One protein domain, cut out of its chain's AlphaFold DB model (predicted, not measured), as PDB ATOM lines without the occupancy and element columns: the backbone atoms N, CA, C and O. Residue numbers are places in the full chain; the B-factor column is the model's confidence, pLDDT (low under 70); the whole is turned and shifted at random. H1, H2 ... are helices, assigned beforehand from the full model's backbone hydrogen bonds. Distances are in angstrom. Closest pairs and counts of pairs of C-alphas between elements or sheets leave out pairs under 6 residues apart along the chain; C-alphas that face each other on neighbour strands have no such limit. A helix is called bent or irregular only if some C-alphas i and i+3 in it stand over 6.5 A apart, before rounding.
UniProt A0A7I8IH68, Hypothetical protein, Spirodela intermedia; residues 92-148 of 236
ATOM      1  N   ASN A  92     -35.222 -67.928  -7.662       67.75
ATOM      2  CA  ASN A  92     -34.892 -66.510  -7.486       67.75
ATOM      3  C   ASN A  92     -33.938 -65.966  -8.572       67.75
ATOM      4  O   ASN A  92     -34.166 -64.876  -9.096       67.75
ATOM      5  N   ASN A  93     -32.914 -66.730  -8.948       71.75
ATOM      6  CA  ASN A  93     -31.929 -66.357  -9.961       71.75
ATOM      7  C   ASN A  93     -32.520 -66.534 -11.363       71.75
ATOM      8  O   ASN A  93     -32.364 -65.671 -12.227       71.75
ATOM      9  N   THR A  94     -33.307 -67.597 -11.542       77.69
ATOM     10  CA  THR A  94     -34.025 -67.885 -12.786       77.69
ATOM     11  C   THR A  94     -35.020 -66.776 -13.132       77.69
ATOM     12  O   THR A  94     -35.092 -66.380 -14.286       77.69
ATOM     13  N   ALA A  95     -35.726 -66.196 -12.153       76.19
ATOM     14  CA  ALA A  95     -36.662 -65.095 -12.402       76.19
ATOM     15  C   ALA A  95     -35.975 -63.810 -12.897       76.19
ATOM     16  O   ALA A  95     -36.508 -63.129 -13.769       76.19
ATOM     17  N   ARG A  96     -34.778 -63.483 -12.387       80.00
ATOM     18  CA  ARG A  96     -34.006 -62.314 -12.852       80.00
ATOM     19  C   ARG A  96     -33.415 -62.540 -14.243       80.00
ATOM     20  O   ARG A  96     -33.469 -61.642 -15.078       80.00
ATOM     21  N   VAL A  97     -32.894 -63.741 -14.503       85.81
ATOM     22  CA  VAL A  97     -32.349 -64.114 -15.818       85.81
ATOM     23  C   VAL A  97     -33.461 -64.182 -16.865       85.81
ATOM     24  O   VAL A  97     -33.316 -63.589 -17.927       85.81
ATOM     25  N   LEU A  98     -34.594 -64.820 -16.551       86.12
ATOM     26  CA  LEU A  98     -35.775 -64.840 -17.417       86.12
ATOM     27  C   LEU A  98     -36.369 -63.445 -17.599       86.12
ATOM     28  O   LEU A  98     -36.812 -63.141 -18.696       86.12
ATOM     29  N   GLY A  99     -36.356 -62.590 -16.573       88.69
ATOM     30  CA  GLY A  99     -36.797 -61.199 -16.683       88.69
ATOM     31  C   GLY A  99     -35.933 -60.403 -17.660       88.69
ATOM     32  O   GLY A  99     -36.454 -59.823 -18.607       88.69
ATOM     33  N   ASN A 100     -34.609 -60.444 -17.497       90.88
ATOM     34  CA  ASN A 100     -33.679 -59.780 -18.415       90.88
ATOM     35  C   ASN A 100     -33.762 -60.360 -19.836       90.88
ATOM     36  O   ASN A 100     -33.716 -59.608 -20.808       90.88
ATOM     37  N   LEU A 101     -33.923 -61.681 -19.967       91.69
ATOM     38  CA  LEU A 101     -34.076 -62.357 -21.254       91.69
ATOM     39  C   LEU A 101     -35.407 -61.999 -21.928       91.69
ATOM     40  O   LEU A 101     -35.415 -61.676 -23.107       91.69
ATOM     41  N   ALA A 102     -36.519 -62.008 -21.193       89.75
ATOM     42  CA  ALA A 102     -37.833 -61.626 -21.704       89.75
ATOM     43  C   ALA A 102     -37.867 -60.150 -22.108       89.75
ATOM     44  O   ALA A 102     -38.463 -59.818 -23.126       89.75
ATOM     45  N   VAL A 103     -37.185 -59.273 -21.365       88.75
ATOM     46  CA  VAL A 103     -37.016 -57.864 -21.743       88.75
ATOM     47  C   VAL A 103     -36.159 -57.732 -23.000       88.75
ATOM     48  O   VAL A 103     -36.531 -56.977 -23.890       88.75
ATOM     49  N   ALA A 104     -35.056 -58.476 -23.122       90.06
ATOM     50  CA  ALA A 104     -34.194 -58.437 -24.305       90.06
ATOM     51  C   ALA A 104     -34.893 -58.983 -25.562       90.06
ATOM     52  O   ALA A 104     -34.830 -58.363 -26.625       90.06
ATOM     53  N   ILE A 105     -35.595 -60.115 -25.438       87.00
ATOM     54  CA  ILE A 105     -36.408 -60.704 -26.510       87.00
ATOM     55  C   ILE A 105     -37.579 -59.783 -26.837       87.00
ATOM     56  O   ILE A 105     -37.847 -59.542 -28.006       87.00
ATOM     57  N   GLY A 106     -38.235 -59.216 -25.825       86.44
ATOM     58  CA  GLY A 106     -39.261 -58.197 -25.996       86.44
ATOM     59  C   GLY A 106     -38.728 -57.039 -26.829       86.44
ATOM     60  O   GLY A 106     -39.231 -56.807 -27.916       86.44
ATOM     61  N   LEU A 107     -37.655 -56.372 -26.398       81.25
ATOM     62  CA  LEU A 107     -37.068 -55.240 -27.124       81.25
ATOM     63  C   LEU A 107     -36.697 -55.585 -28.573       81.25
ATOM     64  O   LEU A 107     -36.980 -54.802 -29.477       81.25
ATOM     65  N   THR A 108     -36.059 -56.737 -28.798       82.75
ATOM     66  CA  THR A 108     -35.598 -57.163 -30.133       82.75
ATOM     67  C   THR A 108     -36.751 -57.581 -31.038       82.75
ATOM     68  O   THR A 108     -36.820 -57.149 -32.184       82.75
ATOM     69  N   TYR A 109     -37.710 -58.351 -30.534       77.19
ATOM     70  CA  TYR A 109     -38.911 -58.715 -31.281       77.19
ATOM     71  C   TYR A 109     -39.737 -57.470 -31.613       77.19
ATOM     72  O   TYR A 109     -40.149 -57.274 -32.756       77.19
ATOM     73  N   LEU A 110     -39.903 -56.569 -30.644       76.06
ATOM     74  CA  LEU A 110     -40.600 -55.304 -30.837       76.06
ATOM     75  C   LEU A 110     -39.898 -54.415 -31.891       76.06
ATOM     76  O   LEU A 110     -40.566 -53.814 -32.729       76.06
ATOM     77  N   THR A 111     -38.565 -54.360 -31.910       73.38
ATOM     78  CA  THR A 111     -37.813 -53.570 -32.909       73.38
ATOM     79  C   THR A 111     -37.812 -54.198 -34.304       73.38
ATOM     80  O   THR A 111     -37.907 -53.470 -35.290       73.38
ATOM     81  N   VAL A 112     -37.769 -55.528 -34.413       79.44
ATOM     82  CA  VAL A 112     -37.741 -56.232 -35.710       79.44
ATOM     83  C   VAL A 112     -39.115 -56.278 -36.381       79.44
ATOM     84  O   VAL A 112     -39.201 -56.205 -37.603       79.44
ATOM     85  N   THR A 113     -40.204 -56.353 -35.609       77.06
ATOM     86  CA  THR A 113     -41.557 -56.509 -36.179       77.06
ATOM     87  C   THR A 113     -42.075 -55.221 -36.841       77.06
ATOM     88  O   THR A 113     -43.116 -55.245 -37.489       77.06
ATOM     89  N   GLY A 114     -41.388 -54.076 -36.695       69.88
ATOM     90  CA  GLY A 114     -41.706 -52.805 -37.379       69.88
ATOM     91  C   GLY A 114     -43.050 -52.159 -36.997       69.88
ATOM     92  O   GLY A 114     -43.305 -50.998 -37.305       69.88
ATOM     93  N   GLN A 115     -43.900 -52.879 -36.268       67.06
ATOM     94  CA  GLN A 115     -45.263 -52.492 -35.912       67.06
ATOM     95  C   GLN A 115     -45.330 -51.577 -34.678       67.06
ATOM     96  O   GLN A 115     -46.405 -51.116 -34.300       67.06
ATOM     97  N   LEU A 116     -44.179 -51.275 -34.066       66.00
ATOM     98  CA  LEU A 116     -44.051 -50.341 -32.945       66.00
ATOM     99  C   LEU A 116     -43.498 -48.982 -33.347       66.00
ATOM    100  O   LEU A 116     -43.111 -48.222 -32.467       66.00
ATOM    101  N   GLY A 117     -43.520 -48.647 -34.641       74.06
ATOM    102  CA  GLY A 117     -43.237 -47.283 -35.085       74.06
ATOM    103  C   GLY A 117     -44.027 -46.261 -34.262       74.06
ATOM    104  O   GLY A 117     -43.438 -45.333 -33.742       74.06
ATOM    105  N   TRP A 118     -45.316 -46.510 -34.008       83.88
ATOM    106  CA  TRP A 118     -46.155 -45.621 -33.197       83.88
ATOM    107  C   TRP A 118     -45.857 -45.667 -31.686       83.88
ATOM    108  O   TRP A 118     -45.921 -44.632 -31.030       83.88
ATOM    109  N   LEU A 119     -45.531 -46.834 -31.110       85.00
ATOM    110  CA  LEU A 119     -45.294 -46.952 -29.662       85.00
ATOM    111  C   LEU A 119     -43.896 -46.469 -29.270       85.00
ATOM    112  O   LEU A 119     -43.759 -45.773 -28.268       85.00
ATOM    113  N   LEU A 120     -42.866 -46.837 -30.039       84.12
ATOM    114  CA  LEU A 120     -41.504 -46.353 -29.830       84.12
ATOM    115  C   LEU A 120     -41.433 -44.849 -30.086       84.12
ATOM    116  O   LEU A 120     -40.834 -44.153 -29.276       84.12
ATOM    117  N   ASP A 121     -42.099 -44.339 -31.125       87.44
ATOM    118  CA  ASP A 121     -42.192 -42.894 -31.362       87.44
ATOM    119  C   ASP A 121     -42.919 -42.181 -30.212       87.44
ATOM    120  O   ASP A 121     -42.414 -41.189 -29.695       87.44
ATOM    121  N   ALA A 122     -44.021 -42.736 -29.693       91.19
ATOM    122  CA  ALA A 122     -44.715 -42.171 -28.532       91.19
ATOM    123  C   ALA A 122     -43.865 -42.192 -27.245       91.19
ATOM    124  O   ALA A 122     -43.822 -41.196 -26.522       91.19
ATOM    125  N   ILE A 123     -43.173 -43.301 -26.954       90.75
ATOM    126  CA  ILE A 123     -42.291 -43.433 -25.781       90.75
ATOM    127  C   ILE A 123     -41.062 -42.525 -25.889       90.75
ATOM    128  O   ILE A 123     -40.655 -41.912 -24.903       90.75
ATOM    129  N   VAL A 124     -40.464 -42.412 -27.073       91.00
ATOM    130  CA  VAL A 124     -39.326 -41.515 -27.297       91.00
ATOM    131  C   VAL A 124     -39.792 -40.061 -27.230       91.00
ATOM    132  O   VAL A 124     -39.130 -39.250 -26.586       91.00
ATOM    133  N   SER A 125     -40.957 -39.743 -27.797       94.38
ATOM    134  CA  SER A 125     -41.564 -38.410 -27.754       94.38
ATOM    135  C   SER A 125     -41.893 -37.965 -26.328       94.38
ATOM    136  O   SER A 125     -41.499 -36.869 -25.931       94.38
ATOM    137  N   ILE A 126     -42.520 -38.814 -25.501       95.19
ATOM    138  CA  ILE A 126     -42.818 -38.457 -24.103       95.19
ATOM    139  C   ILE A 126     -41.542 -38.280 -23.273       95.19
ATOM    140  O   ILE A 126     -41.482 -37.383 -22.436       95.19
ATOM    141  N   TRP A 127     -40.505 -39.084 -23.525       95.88
ATOM    142  CA  TRP A 127     -39.221 -38.951 -22.836       95.88
ATOM    143  C   TRP A 127     -38.483 -37.677 -23.260       95.88
ATOM    144  O   TRP A 127     -37.983 -36.935 -22.415       95.88
ATOM    145  N   LEU A 128     -38.485 -37.371 -24.561       95.75
ATOM    146  CA  LEU A 128     -37.941 -36.130 -25.103       95.75
ATOM    147  C   LEU A 128     -38.672 -34.920 -24.520       95.75
ATOM    148  O   LEU A 128     -38.017 -33.996 -24.058       95.75
ATOM    149  N   LEU A 129     -40.006 -34.940 -24.470       95.69
ATOM    150  CA  LEU A 129     -40.814 -33.878 -23.872       95.69
ATOM    151  C   LEU A 129     -40.527 -33.727 -22.369       95.69
ATOM    152  O   LEU A 129     -40.391 -32.607 -21.883       95.69
ATOM    153  N   ALA A 130     -40.378 -34.836 -21.639       95.75
ATOM    154  CA  ALA A 130     -40.060 -34.832 -20.211       95.75
ATOM    155  C   ALA A 130     -38.697 -34.192 -19.900       95.75
ATOM    156  O   ALA A 130     -38.531 -33.636 -18.818       95.75
ATOM    157  N   VAL A 131     -37.741 -34.238 -20.835       96.06
ATOM    158  CA  VAL A 131     -36.435 -33.561 -20.719       96.06
ATOM    159  C   VAL A 131     -36.462 -32.158 -21.335       96.06
ATOM    160  O   VAL A 131     -35.827 -31.239 -20.823       96.06
ATOM    161  N   LEU A 132     -37.230 -31.946 -22.399       95.75
ATOM    162  CA  LEU A 132     -37.318 -30.669 -23.102       95.75
ATOM    163  C   LEU A 132     -38.107 -29.628 -22.300       95.75
ATOM    164  O   LEU A 132     -37.680 -28.478 -22.210       95.75
ATOM    165  N   LEU A 133     -39.219 -30.020 -21.674       96.44
ATOM    166  CA  LEU A 133     -40.029 -29.139 -20.827       96.44
ATOM    167  C   LEU A 133     -39.241 -28.506 -19.674       96.44
ATOM    168  O   LEU A 133     -39.353 -27.294 -19.517       96.44
ATOM    169  N   PRO A 134     -38.427 -29.231 -18.881       94.56
ATOM    170  CA  PRO A 134     -37.623 -28.597 -17.846       94.56
ATOM    171  C   PRO A 134     -36.512 -27.722 -18.424       94.56
ATOM    172  O   PRO A 134     -36.206 -26.707 -17.818       94.56
ATOM    173  N   ILE A 135     -35.938 -28.030 -19.593       95.19
ATOM    174  CA  ILE A 135     -34.943 -27.145 -20.226       95.19
ATOM    175  C   ILE A 135     -35.592 -25.827 -20.660       95.19
ATOM    176  O   ILE A 135     -35.068 -24.758 -20.354       95.19
ATOM    177  N   LEU A 136     -36.745 -25.885 -21.330       95.69
ATOM    178  CA  LEU A 136     -37.489 -24.692 -21.743       95.69
ATOM    179  C   LEU A 136     -38.057 -23.935 -20.539       95.69
ATOM    180  O   LEU A 136     -38.026 -22.709 -20.515       95.69
ATOM    181  N   GLY A 137     -38.523 -24.659 -19.523       94.75
ATOM    182  CA  GLY A 137     -39.031 -24.104 -18.274       94.75
ATOM    183  C   GLY A 137     -37.939 -23.398 -17.480       94.75
ATOM    184  O   GLY A 137     -38.126 -22.252 -17.093       94.75
ATOM    185  N   LEU A 138     -36.778 -24.032 -17.293       92.94
ATOM    186  CA  LEU A 138     -35.621 -23.415 -16.642       92.94
ATOM    187  C   LEU A 138     -35.063 -22.271 -17.485       92.94
ATOM    188  O   LEU A 138     -34.770 -21.221 -16.934       92.94
ATOM    189  N   GLY A 139     -34.955 -22.423 -18.805       93.31
ATOM    190  CA  GLY A 139     -34.500 -21.360 -19.703       93.31
ATOM    191  C   GLY A 139     -35.399 -20.125 -19.639       93.31
ATOM    192  O   GLY A 139     -34.902 -19.015 -19.466       93.31
ATOM    193  N   ALA A 140     -36.720 -20.315 -19.685       91.62
ATOM    194  CA  ALA A 140     -37.691 -19.240 -19.506       91.62
ATOM    195  C   ALA A 140     -37.666 -18.673 -18.079       91.62
ATOM    196  O   ALA A 140     -37.759 -17.462 -17.913       91.62
ATOM    197  N   PHE A 141     -37.496 -19.515 -17.059       88.38
ATOM    198  CA  PHE A 141     -37.393 -19.091 -15.664       88.38
ATOM    199  C   PHE A 141     -36.131 -18.263 -15.407       88.38
ATOM    200  O   PHE A 141     -36.223 -17.223 -14.770       88.38
ATOM    201  N   PHE A 142     -34.973 -18.660 -15.939       85.38
ATOM    202  CA  PHE A 142     -33.722 -17.901 -15.846       85.38
ATOM    203  C   PHE A 142     -33.745 -16.646 -16.708       85.38
ATOM    204  O   PHE A 142     -33.209 -15.627 -16.287       85.38
ATOM    205  N   TRP A 143     -34.380 -16.687 -17.881       85.88
ATOM    206  CA  TRP A 143     -34.613 -15.486 -18.676       85.88
ATOM    207  C   TRP A 143     -35.492 -14.505 -17.900       85.88
ATOM    208  O   TRP A 143     -35.103 -13.363 -17.708       85.88
ATOM    209  N   PHE A 144     -36.628 -14.960 -17.370       81.44
ATOM    210  CA  PHE A 144     -37.553 -14.125 -16.607       81.44
ATOM    211  C   PHE A 144     -36.937 -13.610 -15.295       81.44
ATOM    212  O   PHE A 144     -37.014 -12.421 -15.018       81.44
ATOM    213  N   ALA A 145     -36.259 -14.463 -14.523       81.12
ATOM    214  CA  ALA A 145     -35.580 -14.077 -13.281       81.12
ATOM    215  C   ALA A 145     -34.317 -13.230 -13.523       81.12
ATOM    216  O   ALA A 145     -33.931 -12.429 -12.675       81.12
ATOM    217  N   GLY A 146     -33.666 -13.398 -14.676       70.56
ATOM    218  CA  GLY A 146     -32.478 -12.649 -15.078       70.56
ATOM    219  C   GLY A 146     -32.783 -11.265 -15.652       70.56
ATOM    220  O   GLY A 146     -31.927 -10.390 -15.568       70.56
ATOM    221  N   GLN A 147     -34.000 -11.019 -16.161       65.81
ATOM    222  CA  GLN A 147     -34.438  -9.677 -16.593       65.81
ATOM    223  C   GLN A 147     -34.465  -8.655 -15.440       65.81
ATOM    224  O   GLN A 147     -34.463  -7.444 -15.667       65.81
ATOM    225  N   ASP A 148     -34.446  -9.127 -14.192       55.09
ATOM    226  CA  ASP A 148     -34.409  -8.283 -13.004       55.09
ATOM    227  C   ASP A 148     -33.003  -8.105 -12.393       55.09
ATOM    228  O   ASP A 148     -32.848  -7.381 -11.409       55.09
TER     229      ASP A 148
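AT A GLANCE: This is residues 92 to 148 of the 236 residues of the protein "Hypothetical protein" of Spirodela intermedia (UniProt A0A7I8IH68). Two long helices meet near their ends at a tight corner and open out as an L, with H2 as the longer arm and H1 as the shorter one. There is no core: beyond the corner the two arms spread away from each other and stand free. The printed part has 57 residues, with two named helices in the order H1, H2 and no named strand; the class is all helix. It is extended, with a radius of gyration of the C-alphas of 19.3 A, and flat, spanning 59 by 32 by 9 A.

HOW THE PARTS SIT: Start with the longest helix, H2, residues 117 to 146, and look from it to H1, residues 92 to 112. The two are near each other: no pair of their C-alphas is within 8 A, but 5 pairs are within 10 A. Look along the arms and you find that residues 92 to 109 of H1 and residues 121 to 148, of which 121 to 146 belong to H2, stand free. Residues 112 to 118, at the turn, stand free too. In the backbones, 16 of 17 O i to N i+4 pairs of H1 and 25 of 26 of H2 are within hydrogen-bond range.

IN THESE COORDINATES: Find C-alpha 117 at (-43.237, -47.283, -35.085); from there H2 runs 41.4 A to C-alpha 146 at (-32.478, -12.649, -15.078). H1 runs 30.2 A from C-alpha 92 at (-34.892, -66.510, -7.486) to C-alpha 112. Neither helix is bent or irregular.

THE WHOLE: The two C-alphas farthest apart, those of Thr 94 and Asp 148, are 59.6 A apart. The printed part has no cut, and the link from H1 to H2, four residues, is tight. The mean pLDDT of the printed part is 84.7; look for values under 70 at residue 92, residues 114 to 116 and residues 147 to 148.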